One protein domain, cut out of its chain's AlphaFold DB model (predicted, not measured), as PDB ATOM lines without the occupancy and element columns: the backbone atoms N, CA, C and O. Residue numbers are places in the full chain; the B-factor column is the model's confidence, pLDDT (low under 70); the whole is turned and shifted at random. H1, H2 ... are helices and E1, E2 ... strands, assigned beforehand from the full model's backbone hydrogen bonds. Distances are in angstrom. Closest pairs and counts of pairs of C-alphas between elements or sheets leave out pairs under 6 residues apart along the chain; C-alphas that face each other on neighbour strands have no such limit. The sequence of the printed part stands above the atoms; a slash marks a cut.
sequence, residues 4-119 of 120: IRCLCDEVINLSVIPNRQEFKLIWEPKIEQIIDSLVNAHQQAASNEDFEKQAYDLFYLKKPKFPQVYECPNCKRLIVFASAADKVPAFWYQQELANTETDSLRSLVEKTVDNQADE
ATOM      1  N   ILE A   4      -0.629  23.267 -56.917       91.19
ATOM      2  CA  ILE A   4       0.671  23.934 -56.846       91.19
ATOM      3  C   ILE A   4       1.713  22.870 -56.528       91.19
ATOM      4  O   ILE A   4       1.501  22.043 -55.646       91.19
ATOM      5  N   ARG A   5       2.836  22.878 -57.246       94.50
ATOM      6  CA  ARG A   5       4.005  22.066 -56.899       94.50
ATOM      7  C   ARG A   5       5.023  22.963 -56.205       94.50
ATOM      8  O   ARG A   5       5.424  23.965 -56.786       94.50
ATOM      9  N   CYS A   6       5.410  22.613 -54.985       94.38
ATOM     10  CA  CYS A   6       6.444  23.316 -54.234       94.38
ATOM     11  C   CYS A   6       7.848  22.994 -54.774       94.38
ATOM     12  O   CYS A   6       8.047  21.988 -55.449       94.38
ATOM     13  N   LEU A   7       8.848  23.806 -54.416       93.19
ATOM     14  CA  LEU A   7      10.258  23.551 -54.746       93.19
ATOM     15  C   LEU A   7      10.841  22.298 -54.060       93.19
ATOM     16  O   LEU A   7      11.899  21.837 -54.460       93.19
ATOM     17  N   CYS A   8      10.172  21.746 -53.039       94.06
ATOM     18  CA  CYS A   8      10.510  20.438 -52.453       94.06
ATOM     19  C   CYS A   8       9.730  19.266 -53.085       94.06
ATOM     20  O   CYS A   8       9.604  18.218 -52.461       94.06
ATOM     21  N   ASP A   9       9.136  19.473 -54.265       95.88
ATOM     22  CA  ASP A   9       8.273  18.535 -55.004       95.88
ATOM     23  C   ASP A   9       6.922  18.172 -54.368       95.88
ATOM     24  O   ASP A   9       6.100  17.510 -55.007       95.88
ATOM     25  N   GLU A  10       6.623  18.681 -53.172       95.62
ATOM     26  CA  GLU A  10       5.310  18.523 -52.541       95.62
ATOM     27  C   GLU A  10       4.183  19.128 -53.398       95.62
ATOM     28  O   GLU A  10       4.319  20.234 -53.936       95.62
ATOM     29  N   VAL A  11       3.044  18.432 -53.503       94.25
ATOM     30  CA  VAL A  11       1.901  18.863 -54.320       94.25
ATOM     31  C   VAL A  11       0.740  19.304 -53.435       94.25
ATOM     32  O   VAL A  11       0.090  18.497 -52.779       94.25
ATOM     33  N   ILE A  12       0.405  20.589 -53.502       92.25
ATOM     34  CA  ILE A  12      -0.745  21.171 -52.811       92.25
ATOM     35  C   ILE A  12      -1.967  21.075 -53.729       92.25
ATOM     36  O   ILE A  12      -1.990  21.654 -54.819       92.25
ATOM     37  N   ASN A  13      -2.993  20.341 -53.295       90.31
ATOM     38  CA  ASN A  13      -4.270  20.253 -53.999       90.31
ATOM     39  C   ASN A  13      -5.138  21.478 -53.678       90.31
ATOM     40  O   ASN A  13      -5.537  21.667 -52.532       90.31
ATOM     41  N   LEU A  14      -5.465  22.280 -54.693       86.94
ATOM     42  CA  LEU A  14      -6.304  23.473 -54.539       86.94
ATOM     43  C   LEU A  14      -7.806  23.188 -54.679       86.94
ATOM     44  O   LEU A  14      -8.617  24.095 -54.553       86.94
ATOM     45  N   SER A  15      -8.192  21.941 -54.954       85.88
ATOM     46  CA  SER A  15      -9.605  21.571 -55.137       85.88
ATOM     47  C   SER A  15     -10.361  21.419 -53.811       85.88
ATOM     48  O   SER A  15     -11.583  21.305 -53.821       85.88
ATOM     49  N   VAL A  16      -9.653  21.371 -52.678       83.81
ATOM     50  CA  VAL A  16     -10.257  21.256 -51.345       83.81
ATOM     51  C   VAL A  16     -10.640  22.652 -50.866       83.81
ATOM     52  O   VAL A  16      -9.765  23.499 -50.713       83.81
ATOM     53  N   ILE A  17     -11.933  22.884 -50.635       79.38
ATOM     54  CA  ILE A  17     -12.473  24.164 -50.159       79.38
ATOM     55  C   ILE A  17     -13.242  23.907 -48.852       79.38
ATOM     56  O   ILE A  17     -14.151  23.076 -48.866       79.38
ATOM     57  N   PRO A  18     -12.923  24.601 -47.742       81.38
ATOM     58  CA  PRO A  18     -11.808  25.538 -47.574       81.38
ATOM     59  C   PRO A  18     -10.448  24.823 -47.574       81.38
ATOM     60  O   PRO A  18     -10.305  23.717 -47.045       81.38
ATOM     61  N   ASN A  19      -9.430  25.461 -48.154       86.19
ATOM     62  CA  ASN A  19      -8.084  24.904 -48.180       86.19
ATOM     63  C   ASN A  19      -7.338  25.267 -46.891       86.19
ATOM     64  O   ASN A  19      -7.117  26.438 -46.606       86.19
ATOM     65  N   ARG A  20      -6.913  24.262 -46.118       89.06
ATOM     66  CA  ARG A  20      -6.216  24.477 -44.835       89.06
ATOM     67  C   ARG A  20      -4.843  25.131 -44.965       89.06
ATOM     68  O   ARG A  20      -4.343  25.644 -43.972       89.06
ATOM     69  N   GLN A  21      -4.242  25.059 -46.148       91.50
ATOM     70  CA  GLN A  21      -2.937  25.644 -46.437       91.50
ATOM     71  C   GLN A  21      -3.044  27.037 -47.052       91.50
ATOM     72  O   GLN A  21      -2.021  27.632 -47.368       91.50
ATOM     73  N   GLU A  22      -4.259  27.534 -47.282       90.81
ATOM     74  CA  GLU A  22      -4.493  28.837 -47.885       90.81
ATOM     75  C   GLU A  22      -4.616  29.925 -46.822       90.81
ATOM     76  O   GLU A  22      -5.397  29.825 -45.877       90.81
ATOM     77  N   PHE A  23      -3.883  31.008 -47.045       89.62
ATOM     78  CA  PHE A  23      -3.889  32.207 -46.231       89.62
ATOM     79  C   PHE A  23      -4.058  33.436 -47.128       89.62
ATOM     80  O   PHE A  23      -3.665  33.454 -48.299       89.62
ATOM     81  N   LYS A  24      -4.634  34.498 -46.562       86.38
ATOM     82  CA  LYS A  24      -4.737  35.810 -47.206       86.38
ATOM     83  C   LYS A  24      -3.902  36.802 -46.422       86.38
ATOM     84  O   LYS A  24      -4.056  36.900 -45.209       86.38
ATOM     85  N   LEU A  25      -3.050  37.548 -47.118       82.44
ATOM     86  CA  LEU A  25      -2.275  38.611 -46.497       82.44
ATOM     87  C   LEU A  25      -3.031  39.932 -46.646       82.44
ATOM     88  O   LEU A  25      -3.219  40.436 -47.754       82.44
ATOM     89  N   ILE A  26      -3.485  40.479 -45.523       81.19
ATOM     90  CA  ILE A  26      -4.209  41.749 -45.469       81.19
ATOM     91  C   ILE A  26      -3.307  42.751 -44.755       81.19
ATOM     92  O   ILE A  26      -2.787  42.467 -43.683       81.19
ATOM     93  N   TRP A  27      -3.087  43.908 -45.373       81.62
ATOM     94  CA  TRP A  27      -2.281  44.970 -44.775       81.62
ATOM     95  C   TRP A  27      -3.069  45.628 -43.640       81.62
ATOM     96  O   TRP A  27      -4.244  45.931 -43.833       81.62
ATOM     97  N   GLU A  28      -2.437  45.896 -42.498       84.88
ATOM     98  CA  GLU A  28      -3.101  46.483 -41.319       84.88
ATOM     99  C   GLU A  28      -3.911  47.754 -41.624       84.88
ATOM    100  O   GLU A  28      -5.098  47.764 -41.297       84.88
ATOM    101  N   PRO A  29      -3.398  48.761 -42.367       84.38
ATOM    102  CA  PRO A  29      -4.202  49.939 -42.706       84.38
ATOM    103  C   PRO A  29      -5.469  49.591 -43.492       84.38
ATOM    104  O   PRO A  29      -6.463  50.313 -43.465       84.38
ATOM    105  N   LYS A  30      -5.450  48.474 -44.231       82.06
ATOM    106  CA  LYS A  30      -6.627  47.999 -44.948       82.06
ATOM    107  C   LYS A  30      -7.633  47.333 -44.012       82.06
ATOM    108  O   LYS A  30      -8.827  47.453 -44.272       82.06
ATOM    109  N   ILE A  31      -7.172  46.661 -42.957       84.12
ATOM    110  CA  ILE A  31      -8.035  46.129 -41.895       84.12
ATOM    111  C   ILE A  31      -8.747  47.286 -41.196       84.12
ATOM    112  O   ILE A  31      -9.970  47.260 -41.109       84.12
ATOM    113  N   GLU A  32      -8.015  48.325 -40.796       87.62
ATOM    114  CA  GLU A  32      -8.591  49.524 -40.168       87.62
ATOM    115  C   GLU A  32      -9.661  50.168 -41.056       87.62
ATOM    116  O   GLU A  32     -10.789  50.371 -40.621       87.62
ATOM    117  N   GLN A  33      -9.371  50.360 -42.348       87.31
ATOM    118  CA  GLN A  33     -10.362  50.868 -43.303       87.31
ATOM    119  C   GLN A  33     -11.619  49.996 -43.398       87.31
ATOM    120  O   GLN A  33     -12.719  50.522 -43.583       87.31
ATOM    121  N   ILE A  34     -11.471  48.668 -43.348       85.81
ATOM    122  CA  ILE A  34     -12.613  47.745 -43.373       85.81
ATOM    123  C   ILE A  34     -13.428  47.898 -42.086       85.81
ATOM    124  O   ILE A  34     -14.651  47.968 -42.169       85.81
ATOM    125  N   ILE A  35     -12.769  48.007 -40.930       89.19
ATOM    126  CA  ILE A  35     -13.422  48.231 -39.635       89.19
ATOM    127  C   ILE A  35     -14.204  49.546 -39.653       89.19
ATOM    128  O   ILE A  35     -15.401  49.534 -39.379       89.19
ATOM    129  N   ASP A  36     -13.583  50.653 -40.060       91.94
ATOM    130  CA  ASP A  36     -14.256  51.953 -40.159       91.94
ATOM    131  C   ASP A  36     -15.460  51.894 -41.107       91.94
ATOM    132  O   ASP A  36     -16.531  52.436 -40.827       91.94
ATOM    133  N   SER A  37     -15.312  51.187 -42.231       89.88
ATOM    134  CA  SER A  37     -16.399  51.003 -43.195       89.88
ATOM    135  C   SER A  37     -17.550  50.180 -42.612       89.88
ATOM    136  O   SER A  37     -18.707  50.506 -42.860       89.88
ATOM    137  N   LEU A  38     -17.254  49.150 -41.815       91.44
ATOM    138  CA  LEU A  38     -18.261  48.338 -41.126       91.44
ATOM    139  C   LEU A  38     -18.997  49.135 -40.051       91.44
ATOM    140  O   LEU A  38     -20.217  49.033 -39.951       91.44
ATOM    141  N   VAL A  39     -18.282  49.952 -39.275       92.81
ATOM    142  CA  VAL A  39     -18.894  50.831 -38.268       92.81
ATOM    143  C   VAL A  39     -19.854  51.811 -38.941       92.81
ATOM    144  O   VAL A  39     -20.993  51.957 -38.497       92.81
ATOM    145  N   ASN A  40     -19.436  52.428 -40.046       92.88
ATOM    146  CA  ASN A  40     -20.289  53.330 -40.816       92.88
ATOM    147  C   ASN A  40     -21.508  52.607 -41.411       92.88
ATOM    148  O   ASN A  40     -22.621  53.120 -41.315       92.88
ATOM    149  N   ALA A  41     -21.318  51.410 -41.976       90.94
ATOM    150  CA  ALA A  41     -22.408  50.590 -42.504       90.94
ATOM    151  C   ALA A  41     -23.437  50.257 -41.415       90.94
ATOM    152  O   ALA A  41     -24.635  50.418 -41.618       90.94
ATOM    153  N   HIS A  42     -22.976  49.876 -40.221       92.38
ATOM    154  CA  HIS A  42     -23.854  49.589 -39.089       92.38
ATOM    155  C   HIS A  42     -24.654  50.822 -38.638       92.38
ATOM    156  O   HIS A  42     -25.828  50.708 -38.304       92.38
ATOM    157  N   GLN A  43     -24.041  52.010 -38.634       92.31
ATOM    158  CA  GLN A  43     -24.730  53.255 -38.265       92.31
ATOM    159  C   GLN A  43     -25.792  53.685 -39.284       92.31
ATOM    160  O   GLN A  43     -26.748  54.366 -38.917       92.31
ATOM    161  N   GLN A  44     -25.607  53.335 -40.558       91.88
ATOM    162  CA  GLN A  44     -26.479  53.750 -41.660       91.88
ATOM    163  C   GLN A  44     -27.527  52.699 -42.036       91.88
ATOM    164  O   GLN A  44     -28.484  53.030 -42.736       91.88
ATOM    165  N   ALA A  45     -27.352  51.451 -41.601       92.62
ATOM    166  CA  ALA A  45     -28.224  50.350 -41.972       92.62
ATOM    167  C   ALA A  45     -29.650  50.542 -41.443       92.62
ATOM    168  O   ALA A  45     -29.876  50.813 -40.262       92.62
ATOM    169  N   ALA A  46     -30.631  50.344 -42.323       91.75
ATOM    170  CA  ALA A  46     -32.045  50.422 -41.956       91.75
ATOM    171  C   ALA A  46     -32.558  49.141 -41.265       91.75
ATOM    172  O   ALA A  46     -33.626  49.147 -40.652       91.75
ATOM    173  N   SER A  47     -31.816  48.035 -41.384       94.31
ATOM    174  CA  SER A  47     -32.118  46.735 -40.782       94.31
ATOM    175  C   SER A  47     -30.859  45.864 -40.684       94.31
ATOM    176  O   SER A  47     -29.831  46.161 -41.292       94.31
ATOM    177  N   ASN A  48     -30.954  44.742 -39.965       91.00
ATOM    178  CA  ASN A  48     -29.866  43.763 -39.888       91.00
ATOM    179  C   ASN A  48     -29.527  43.155 -41.259       91.00
ATOM    180  O   ASN A  48     -28.355  42.999 -41.575       91.00
ATOM    181  N   GLU A  49     -30.527  42.862 -42.094       93.88
ATOM    182  CA  GLU A  49     -30.311  42.323 -43.447       93.88
ATOM    183  C   GLU A  49     -29.584  43.325 -44.356       93.88
ATOM    184  O   GLU A  49     -28.741  42.948 -45.170       93.88
ATOM    185  N   ASP A  50     -29.891  44.617 -44.208       91.56
ATOM    186  CA  ASP A  50     -29.203  45.688 -44.929       91.56
ATOM    187  C   ASP A  50     -27.739  45.798 -44.483       91.56
ATOM    188  O   ASP A  50     -26.832  45.829 -45.317       91.56
ATOM    189  N   PHE A  51     -27.487  45.736 -43.172       92.62
ATOM    190  CA  PHE A  51     -26.129  45.682 -42.640       92.62
ATOM    191  C   PHE A  51     -25.356  44.453 -43.136       92.62
ATOM    192  O   PHE A  51     -24.230  44.597 -43.606       92.62
ATOM    193  N   GLU A  52     -25.946  43.255 -43.082       90.25
ATOM    194  CA  GLU A  52     -25.312  42.016 -43.551       90.25
ATOM    195  C   GLU A  52     -24.910  42.108 -45.022       90.25
ATOM    196  O   GLU A  52     -23.809  41.701 -45.397       90.25
ATOM    197  N   LYS A  53     -25.772  42.694 -45.856       89.50
ATOM    198  CA  LYS A  53     -25.474  42.921 -47.267       89.50
ATOM    199  C   LYS A  53     -24.317  43.903 -47.455       89.50
ATOM    200  O   LYS A  53     -23.410  43.631 -48.239       89.50
ATOM    201  N   GLN A  54     -24.316  45.016 -46.724       88.00
ATOM    202  CA  GLN A  54     -23.232  45.999 -46.785       88.00
ATOM    203  C   GLN A  54     -21.905  45.406 -46.289       88.00
ATOM    204  O   GLN A  54     -20.867  45.584 -46.927       88.00
ATOM    205  N   ALA A  55     -21.933  44.640 -45.198       87.88
ATOM    206  CA  ALA A  55     -20.776  43.919 -44.684       87.88
ATOM    207  C   ALA A  55     -20.259  42.899 -45.706       87.88
ATOM    208  O   ALA A  55     -19.058  42.850 -45.981       87.88
ATOM    209  N   TYR A  56     -21.157  42.129 -46.329       84.88
ATOM    210  CA  TYR A  56     -20.802  41.199 -47.394       84.88
ATOM    211  C   TYR A  56     -20.082  41.912 -48.540       84.88
ATOM    212  O   TYR A  56     -19.022  41.454 -48.958       84.88
ATOM    213  N   ASP A  57     -20.588  43.055 -49.002       83.25
ATOM    214  CA  ASP A  57     -19.975  43.817 -50.095       83.25
ATOM    215  C   ASP A  57     -18.580  44.373 -49.732       83.25
ATOM    216  O   ASP A  57     -17.703  44.458 -50.597       83.25
ATOM    217  N   LEU A  58     -18.333  44.698 -48.455       80.44
ATOM    218  CA  LEU A  58     -17.021  45.150 -47.971       80.44
ATOM    219  C   LEU A  58     -15.962  44.040 -48.011       80.44
ATOM    220  O   LEU A  58     -14.810  44.294 -48.381       80.44
ATOM    221  N   PHE A  59     -16.336  42.805 -47.664       74.62
ATOM    222  CA  PHE A  59     -15.426  41.654 -47.687       74.62
ATOM    223  C   PHE A  59     -15.353  40.975 -49.061       74.62
ATOM    224  O   PHE A  59     -14.295  40.475 -49.462       74.62
ATOM    225  N   TYR A  60     -16.453  40.980 -49.812       72.19
ATOM    226  CA  TYR A  60     -16.569  40.396 -51.142       72.19
ATOM    227  C   TYR A  60     -16.213  41.419 -52.223       72.19
ATOM    228  O   TYR A  60     -16.994  41.781 -53.105       72.19
ATOM    229  N   LEU A  61     -14.958  41.868 -52.202       64.00
ATOM    230  CA  LEU A  61     -14.410  42.607 -53.330       64.00
ATOM    231  C   LEU A  61     -14.432  41.679 -54.551       64.00
ATOM    232  O   LEU A  61     -13.701  40.693 -54.580       64.00
ATOM    233  N   LYS A  62     -15.206  42.011 -55.597       56.50
ATOM    234  CA  LYS A  62     -15.271  41.239 -56.865       56.50
ATOM    235  C   LYS A  62     -13.891  40.947 -57.484       56.50
ATOM    236  O   LYS A  62     -13.773  40.071 -58.336       56.50
ATOM    237  N   LYS A  63     -12.856  41.696 -57.082       59.66
ATOM    238  CA  LYS A  63     -11.437  41.441 -57.362       59.66
ATOM    239  C   LYS A  63     -10.609  41.786 -56.119       59.66
ATOM    240  O   LYS A  63     -10.102  42.908 -56.037       59.66
ATOM    241  N   PRO A  64     -10.479  40.881 -55.138       60.88
ATOM    242  CA  PRO A  64      -9.641  41.153 -53.986       60.88
ATOM    243  C   PRO A  64      -8.193  41.257 -54.475       60.88
ATOM    244  O   PRO A  64      -7.660  40.319 -55.062       60.88
ATOM    245  N   LYS A  65      -7.557  42.412 -54.260       68.50
ATOM    246  CA  LYS A  65      -6.120  42.611 -54.513       68.50
ATOM    247  C   LYS A  65      -5.308  42.254 -53.268       68.50
ATOM    248  O   LYS A  65      -4.447  43.019 -52.849       68.50
ATOM    249  N   PHE A  66      -5.651  41.143 -52.631       76.31
ATOM    250  CA  PHE A  66      -4.867  40.625 -51.520       76.31
ATOM    251  C   PHE A  66      -3.932  39.556 -52.064       76.31
ATOM    252  O   PHE A  66      -4.401  38.700 -52.827       76.31
ATOM    253  N   PRO A  67      -2.647  39.579 -51.681       85.56
ATOM    254  CA  PRO A  67      -1.774  38.462 -51.953       85.56
ATOM    255  C   PRO A  67      -2.376  37.177 -51.383       85.56
ATOM    256  O   PRO A  67      -2.819  37.133 -50.229       85.56
ATOM    257  N   GLN A  68      -2.406  36.142 -52.215       88.56
ATOM    258  CA  GLN A  68      -2.827  34.809 -51.815       88.56
ATOM    259  C   GLN A  68      -1.582  34.007 -51.472       88.56
ATOM    260  O   GLN A  68      -0.611  33.998 -52.232       88.56
ATOM    261  N   VAL A  69      -1.596  33.359 -50.315       92.31
ATOM    262  CA  VAL A  69      -0.445  32.628 -49.796       92.31
ATOM    263  C   VAL A  69      -0.841  31.181 -49.577       92.31
ATOM    264  O   VAL A  69      -1.882  30.902 -48.992       92.31
ATOM    265  N   TYR A  70       0.003  30.261 -50.030       93.31
ATOM    266  CA  TYR A  70      -0.132  28.844 -49.723       93.31
ATOM    267  C   TYR A  70       1.070  28.364 -48.923       93.31
ATOM    268  O   TYR A  70       2.207  28.606 -49.322       93.31
ATOM    269  N   GLU A  71       0.839  27.667 -47.817       93.94
ATOM    270  CA  GLU A  71       1.900  27.038 -47.034       93.94
ATOM    271  C   GLU A  71       2.141  25.598 -47.507       93.94
ATOM    272  O   GLU A  71       1.224  24.790 -47.652       93.94
ATOM    273  N   CYS A  72       3.398  25.245 -47.770       93.12
ATOM    274  CA  CYS A  72       3.745  23.867 -48.082       93.12
ATOM    275  C   CYS A  72       3.636  23.000 -46.816       93.12
ATOM    276  O   CYS A  72       4.362  23.253 -45.855       93.12
ATOM    277  N   PRO A  73       2.832  21.921 -46.811       91.69
ATOM    278  CA  PRO A  73       2.677  21.094 -45.617       91.69
ATOM    279  C   PRO A  73       3.977  20.383 -45.219       91.69
ATOM    280  O   PRO A  73       4.195  20.156 -44.028       91.69
ATOM    281  N   ASN A  74       4.839  20.080 -46.196       92.00
ATOM    282  CA  ASN A  74       6.096  19.359 -46.010       92.00
ATOM    283  C   ASN A  74       7.233  20.276 -45.518       92.00
ATOM    284  O   ASN A  74       7.742  20.097 -44.419       92.00
ATOM    285  N   CYS A  75       7.609  21.297 -46.298       90.75
ATOM    286  CA  CYS A  75       8.766  22.151 -45.981       90.75
ATOM    287  C   CYS A  75       8.418  23.518 -45.368       90.75
ATOM    288  O   CYS A  75       9.316  24.335 -45.175       90.75
ATOM    289  N   LYS A  76       7.133  23.801 -45.121       91.38
ATOM    290  CA  LYS A  76       6.611  25.064 -44.552       91.38
ATOM    291  C   LYS A  76       6.874  26.330 -45.374       91.38
ATOM    292  O   LYS A  76       6.515  27.428 -44.972       91.38
ATOM    293  N   ARG A  77       7.437  26.188 -46.576       92.50
ATOM    294  CA  ARG A  77       7.619  27.288 -47.526       92.50
ATOM    295  C   ARG A  77       6.291  27.959 -47.849       92.50
ATOM    296  O   ARG A  77       5.338  27.281 -48.237       92.50
ATOM    297  N   LEU A  78       6.277  29.282 -47.791       93.69
ATOM    298  CA  LEU A  78       5.166  30.102 -48.242       93.69
ATOM    299  C   LEU A  78       5.306  30.390 -49.738       93.69
ATOM    300  O   LEU A  78       6.364  30.794 -50.229       93.69
ATOM    301  N   ILE A  79       4.219  30.172 -50.463       94.31
ATOM    302  CA  ILE A  79       4.093  30.381 -51.902       94.31
ATOM    303  C   ILE A  79       3.179  31.583 -52.088       94.31
ATOM    304  O   ILE A  79       1.988  31.488 -51.791       94.31
ATOM    305  N   VAL A  80       3.726  32.713 -52.534       92.75
ATOM    306  CA  VAL A  80       2.999  33.987 -52.551       92.75
ATOM    307  C   VAL A  80       2.616  34.360 -53.976       92.75
ATOM    308  O   VAL A  80       3.475  34.478 -54.845       92.75
ATOM    309  N   PHE A  81       1.330  34.595 -54.205       91.62
ATOM    310  CA  PHE A  81       0.775  35.134 -55.444       91.62
ATOM    311  C   PHE A  81       0.331  36.574 -55.197       91.62
ATOM    312  O   PHE A  81      -0.315  36.849 -54.187       91.62
ATOM    313  N   ALA A  82       0.660  37.501 -56.101       87.06
ATOM    314  CA  ALA A  82       0.236  38.897 -55.963       87.06
ATOM    315  C   ALA A  82      -1.281  39.043 -56.185       87.06
ATOM    316  O   ALA A  82      -1.929  39.896 -55.576       87.06
ATOM    317  N   SER A  83      -1.849  38.179 -57.025       82.44
ATOM    318  CA  SER A  83      -3.278  38.019 -57.257       82.44
ATOM    319  C   SER A  83      -3.668  36.542 -57.308       82.44
ATOM    320  O   SER A  83      -2.935  35.716 -57.842       82.44
ATOM    321  N   ALA A  84      -4.880  36.213 -56.858       77.38
ATOM    322  CA  ALA A  84      -5.439  34.861 -56.963       77.38
ATOM    323  C   ALA A  84      -5.601  34.352 -58.415       77.38
ATOM    324  O   ALA A  84      -5.802  33.163 -58.643       77.38
ATOM    325  N   ALA A  85      -5.546  35.248 -59.407       81.38
ATOM    326  CA  ALA A  85      -5.598  34.890 -60.825       81.38
ATOM    327  C   ALA A  85      -4.213  34.599 -61.434       81.38
ATOM    328  O   ALA A  85      -4.132  34.187 -62.597       81.38
ATOM    329  N   ASP A  86      -3.131  34.829 -60.687       85.62
ATOM    330  CA  ASP A  86      -1.774  34.638 -61.182       85.62
ATOM    331  C   ASP A  86      -1.482  33.146 -61.390       85.62
ATOM    332  O   ASP A  86      -1.830  32.286 -60.584       85.62
ATOM    333  N   LYS A  87      -0.808  32.821 -62.498       85.19
ATOM    334  CA  LYS A  87      -0.427  31.435 -62.827       85.19
ATOM    335  C   LYS A  87       0.901  31.016 -62.206       85.19
ATOM    336  O   LYS A  87       1.217  29.829 -62.183       85.19
ATOM    337  N   VAL A  88       1.694  31.990 -61.770       89.38
ATOM    338  CA  VAL A  88       3.030  31.795 -61.211       89.38
ATOM    339  C   VAL A  88       3.142  32.565 -59.897       89.38
ATOM    340  O   VAL A  88       2.578  33.656 -59.800       89.38
ATOM    341  N   PRO A  89       3.856  32.026 -58.895       92.38
ATOM    342  CA  PRO A  89       4.120  32.761 -57.667       92.38
ATOM    343  C   PRO A  89       4.928  34.025 -57.961       92.38
ATOM    344  O   PRO A  89       5.860  33.997 -58.767       92.38
ATOM    345  N   ALA A  90       4.603  35.113 -57.270       92.69
ATOM    346  CA  ALA A  90       5.409  36.325 -57.260       92.69
ATOM    347  C   ALA A  90       6.760  36.068 -56.576       92.69
ATOM    348  O   ALA A  90       7.795  36.513 -57.064       92.69
ATOM    349  N   PHE A  91       6.754  35.324 -55.466       92.62
ATOM    350  CA  PHE A  91       7.965  34.861 -54.793       92.62
ATOM    351  C   PHE A  91       7.682  33.663 -53.877       92.62
ATOM    352  O   PHE A  91       6.535  33.310 -53.587       92.62
ATOM    353  N   TRP A  92       8.768  33.045 -53.425       92.81
ATOM    354  CA  TRP A  92       8.775  31.950 -52.466       92.81
ATOM    355  C   TRP A  92       9.484  32.423 -51.205       92.81
ATOM    356  O   TRP A  92      10.580  32.972 -51.298       92.81
ATOM    357  N   TYR A  93       8.890  32.191 -50.042       90.06
ATOM    358  CA  TYR A  93       9.483  32.568 -48.767       90.06
ATOM    359  C   TYR A  93       9.694  31.332 -47.898       90.06
ATOM    360  O   TYR A  93       8.762  30.572 -47.638       90.06
ATOM    361  N   GLN A  94      10.934  31.124 -47.468       85.56
ATOM    362  CA  GLN A  94      11.291  30.144 -46.453       85.56
ATOM    363  C   GLN A  94      11.776  30.930 -45.245       85.56
ATOM    364  O   GLN A  94      12.712  31.715 -45.374       85.56
ATOM    365  N   GLN A  95      11.151  30.718 -44.094       73.94
ATOM    366  CA  GLN A  95      11.658  31.271 -42.850       73.94
ATOM    367  C   GLN A  95      13.038  30.665 -42.573       73.94
ATOM    368  O   GLN A  95      13.201  29.442 -42.589       73.94
ATOM    369  N   GLU A  96      14.045  31.516 -42.385       67.81
ATOM    370  CA  GLU A  96      15.346  31.074 -41.892       67.81
ATOM    371  C   GLU A  96      15.154  30.524 -40.469       67.81
ATOM    372  O   GLU A  96      14.350  31.066 -39.714       67.81
ATOM    373  N   LEU A  97      15.868  29.450 -40.105       59.34
ATOM    374  CA  LEU A  97      15.788  28.724 -38.818       59.34
ATOM    375  C   LEU A  97      16.203  29.566 -37.585       59.34
ATOM    376  O   LEU A  97      16.704  29.036 -36.595       59.34
ATOM    377  N   ALA A  98      16.060  30.887 -37.638       52.09
ATOM    378  CA  ALA A  98      16.337  31.800 -36.550       52.09
ATOM    379  C   ALA A  98      15.265  31.645 -35.458       52.09
ATOM    380  O   ALA A  98      14.304  32.399 -35.431       52.09
ATOM    381  N   ASN A  99      15.442  30.645 -34.587       49.94
ATOM    382  CA  ASN A  99      14.867  30.507 -33.240       49.94
ATOM    383  C   ASN A  99      13.541  31.253 -32.994       49.94
ATOM    384  O   ASN A  99      13.486  32.188 -32.194       49.94
ATOM    385  N   THR A 100      12.460  30.821 -33.634       55.25
ATOM    386  CA  THR A 100      11.105  31.261 -33.282       55.25
ATOM    387  C   THR A 100      10.283  30.057 -32.858       55.25
ATOM    388  O   THR A 100      10.333  29.024 -33.508       55.25
ATOM    389  N   GLU A 101       9.477  30.193 -31.804       59.47
ATOM    390  CA  GLU A 101       8.598  29.145 -31.241       59.47
ATOM    391  C   GLU A 101       7.496  28.637 -32.202       59.47
ATOM    392  O   GLU A 101       6.633  27.829 -31.826       59.47
ATOM    393  N   THR A 102       7.492  29.124 -33.446       61.56
ATOM    394  CA  THR A 102       6.525  28.744 -34.471       61.56
ATOM    395  C   THR A 102       7.157  28.721 -35.855       61.56
ATOM    396  O   THR A 102       7.485  29.761 -36.417       61.56
ATOM    397  N   ASP A 103       7.266  27.510 -36.398       73.62
ATOM    398  CA  ASP A 103       7.867  27.221 -37.706       73.62
ATOM    399  C   ASP A 103       6.831  27.187 -38.850       73.62
ATOM    400  O   ASP A 103       7.141  26.781 -39.970       73.62
ATOM    401  N   SER A 104       5.563  27.514 -38.560       83.31
ATOM    402  CA  SER A 104       4.452  27.370 -39.504       83.31
ATOM    403  C   SER A 104       3.268  28.279 -39.166       83.31
ATOM    404  O   SER A 104       2.842  28.364 -38.009       83.31
ATOM    405  N   LEU A 105       2.684  28.899 -40.198       84.62
ATOM    406  CA  LEU A 105       1.445  29.678 -40.087       84.62
ATOM    407  C   LEU A 105       0.274  28.787 -39.677       84.62
ATOM    408  O   LEU A 105      -0.556  29.188 -38.861       84.62
ATOM    409  N   ARG A 106       0.212  27.557 -40.197       85.81
ATOM    410  CA  ARG A 106      -0.826  26.607 -39.803       85.81
ATOM    411  C   ARG A 106      -0.759  26.276 -38.317       85.81
ATOM    412  O   ARG A 106      -1.794  26.299 -37.656       85.81
ATOM    413  N   SER A 107       0.439  26.031 -37.792       84.00
ATOM    414  CA  SER A 107       0.626  25.751 -36.365       84.00
ATOM    415  C   SER A 107       0.253  26.945 -35.480       84.00
ATOM    416  O   SER A 107      -0.290  26.736 -34.400       84.00
ATOM    417  N   LEU A 108       0.482  28.186 -35.931       84.31
ATOM    418  CA  LEU A 108      -0.008  29.387 -35.237       84.31
ATOM    419  C   LEU A 108      -1.537  29.396 -35.141       84.31
ATOM    420  O   LEU A 108      -2.084  29.578 -34.056       84.31
ATOM    421  N   VAL A 109      -2.233  29.167 -36.258       85.12
ATOM    422  CA  VAL A 109      -3.705  29.140 -36.274       85.12
ATOM    423  C   VAL A 109      -4.246  28.049 -35.356       85.12
ATOM    424  O   VAL A 109      -5.157  28.318 -34.585       85.12
ATOM    425  N   GLU A 110      -3.675  26.845 -35.402       83.81
ATOM    426  CA  GLU A 110      -4.107  25.726 -34.552       83.81
ATOM    427  C   GLU A 110      -3.942  26.046 -33.063       83.81
ATOM    428  O   GLU A 110      -4.919  25.963 -32.328       83.81
ATOM    429  N   LYS A 111      -2.778  26.565 -32.642       80.69
ATOM    430  CA  LYS A 111      -2.570  27.028 -31.256       80.69
ATOM    431  C   LYS A 111      -3.604  28.075 -30.823       80.69
ATOM    432  O   LYS A 111      -4.047  28.072 -29.682       80.69
ATOM    433  N   THR A 112      -3.968  28.994 -31.716       75.12
ATOM    434  CA  THR A 112      -4.874  30.105 -31.379       75.12
ATOM    435  C   THR A 112      -6.335  29.655 -31.294       75.12
ATOM    436  O   THR A 112      -7.081  30.167 -30.468       75.12
ATOM    437  N   VAL A 113      -6.745  28.702 -32.138       65.12
ATOM    438  CA  VAL A 113      -8.108  28.146 -32.145       65.12
ATOM    439  C   VAL A 113      -8.325  27.199 -30.964       65.12
ATOM    440  O   VAL A 113      -9.376  27.271 -30.333       65.12
ATOM    441  N   ASP A 114      -7.341  26.363 -30.628       53.22
ATOM    442  CA  ASP A 114      -7.456  25.421 -29.506       53.22
ATOM    443  C   ASP A 114      -7.512  26.157 -28.153       53.22
ATOM    444  O   ASP A 114      -8.325  25.813 -27.298       53.22
ATOM    445  N   ASN A 115      -6.772  27.262 -27.991       50.41
ATOM    446  CA  ASN A 115      -6.849  28.095 -26.784       50.41
ATOM    447  C   ASN A 115      -8.225  28.762 -26.575       50.41
ATOM    448  O   ASN A 115      -8.568  29.104 -25.450       50.41
ATOM    449  N   GLN A 116      -9.023  28.952 -27.632       51.03
ATOM    450  CA  GLN A 116     -10.383  29.500 -27.518       51.03
ATOM    451  C   GLN A 116     -11.431  28.440 -27.146       51.03
ATOM    452  O   GLN A 116     -12.543  28.804 -26.771       51.03
ATOM    453  N   ALA A 117     -11.104  27.147 -27.249       49.19
ATOM    454  CA  ALA A 117     -11.999  26.052 -26.873       49.19
ATOM    455  C   ALA A 117     -11.877  25.659 -25.389       49.19
ATOM    456  O   ALA A 117     -12.839  25.142 -24.828       49.19
ATOM    457  N   ASP A 118     -10.733  25.936 -24.755       43.81
ATOM    458  CA  ASP A 118     -10.470  25.611 -23.344       43.81
ATOM    459  C   ASP A 118     -10.909  26.719 -22.356       43.81
ATOM    460  O   ASP A 118     -10.900  26.507 -21.143       43.81
ATOM    461  N   GLU A 119     -11.322  27.893 -22.853       45.53
ATOM    462  CA  GLU A 119     -11.837  29.020 -22.050       45.53
ATOM    463  C   GLU A 119     -13.376  29.189 -22.119       45.53
ATOM    464  O   GLU A 119     -13.904  30.180 -21.606       45.53
TER     465      GLU A 119
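AT A GLANCE: This is residues 4 to 119 of the 120 residues of an uncharacterized protein of Nostoc sp. PCC 7107 (UniProt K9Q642). A small antiparallel sheet, in the order E2 E3 E4 E5, makes a head; the helical hairpin of H1 and H2 reaches away from it along the longest axis. H3 leads off in another direction, with residues 112 to 119 sticking out free, and E1 pairs with residues 4 to 5 outside the sheet. The printed part has 116 residues, with five named strands and three named helices in the order E1 E2 H1 H2 E3 E4 E5 H3; the class is mixed. The whole is loose, with a radius of gyration of the C-alphas of 17.5 A, and spans 53 by 40 by 27 A.

HOW THE PARTS SIT: E1, residues 11 to 13, pairs with no named strand. E2, residues 22 to 24, an edge strand, is the antiparallel neighbour of E3, residues 68 to 71, at 140 degrees; N 23 and O 69 are within hydrogen-bond range at 2.8 A. H1, residues 28 to 44, and H2, residues 48 to 59, are not on the sheet; they touch in a hairpin, at a shallow tilt of 21 degrees, opposite ways, the closest C-alphas being those of His 42 and Phe 51, 5.7 A apart. E3, E4, residues 78 to 81, and E5, residues 91 to 93, form a meander, each strand the antiparallel neighbour of the one before; within hydrogen-bond range are N 79 and O 70, 2.8 A, and N 78 and O 93, 2.8 A. H3, residues 105 to 117, only grazes the sheet with residues 105 to 106. Every O i to N i+4 pair is within hydrogen-bond range in H1 and H2, and 7 of 9 in H3.

IN THESE COORDINATES: E1 begins at C-alpha 11 (1.901, 18.863, -54.320). H1 measures 24.5 A, H2 16.5 A and H3 19.2 A, ending at C-alpha 117 (-11.999, 26.052, -26.873).

THE WHOLE: The C-alphas farthest apart, of Cys 8 and Ala 46, are 53.1 A apart. The printed part has no cut; the link from E5 to H3 is long. pLDDT is under 70 in residues 61 to 65, 96 to 102 and 113 to 119.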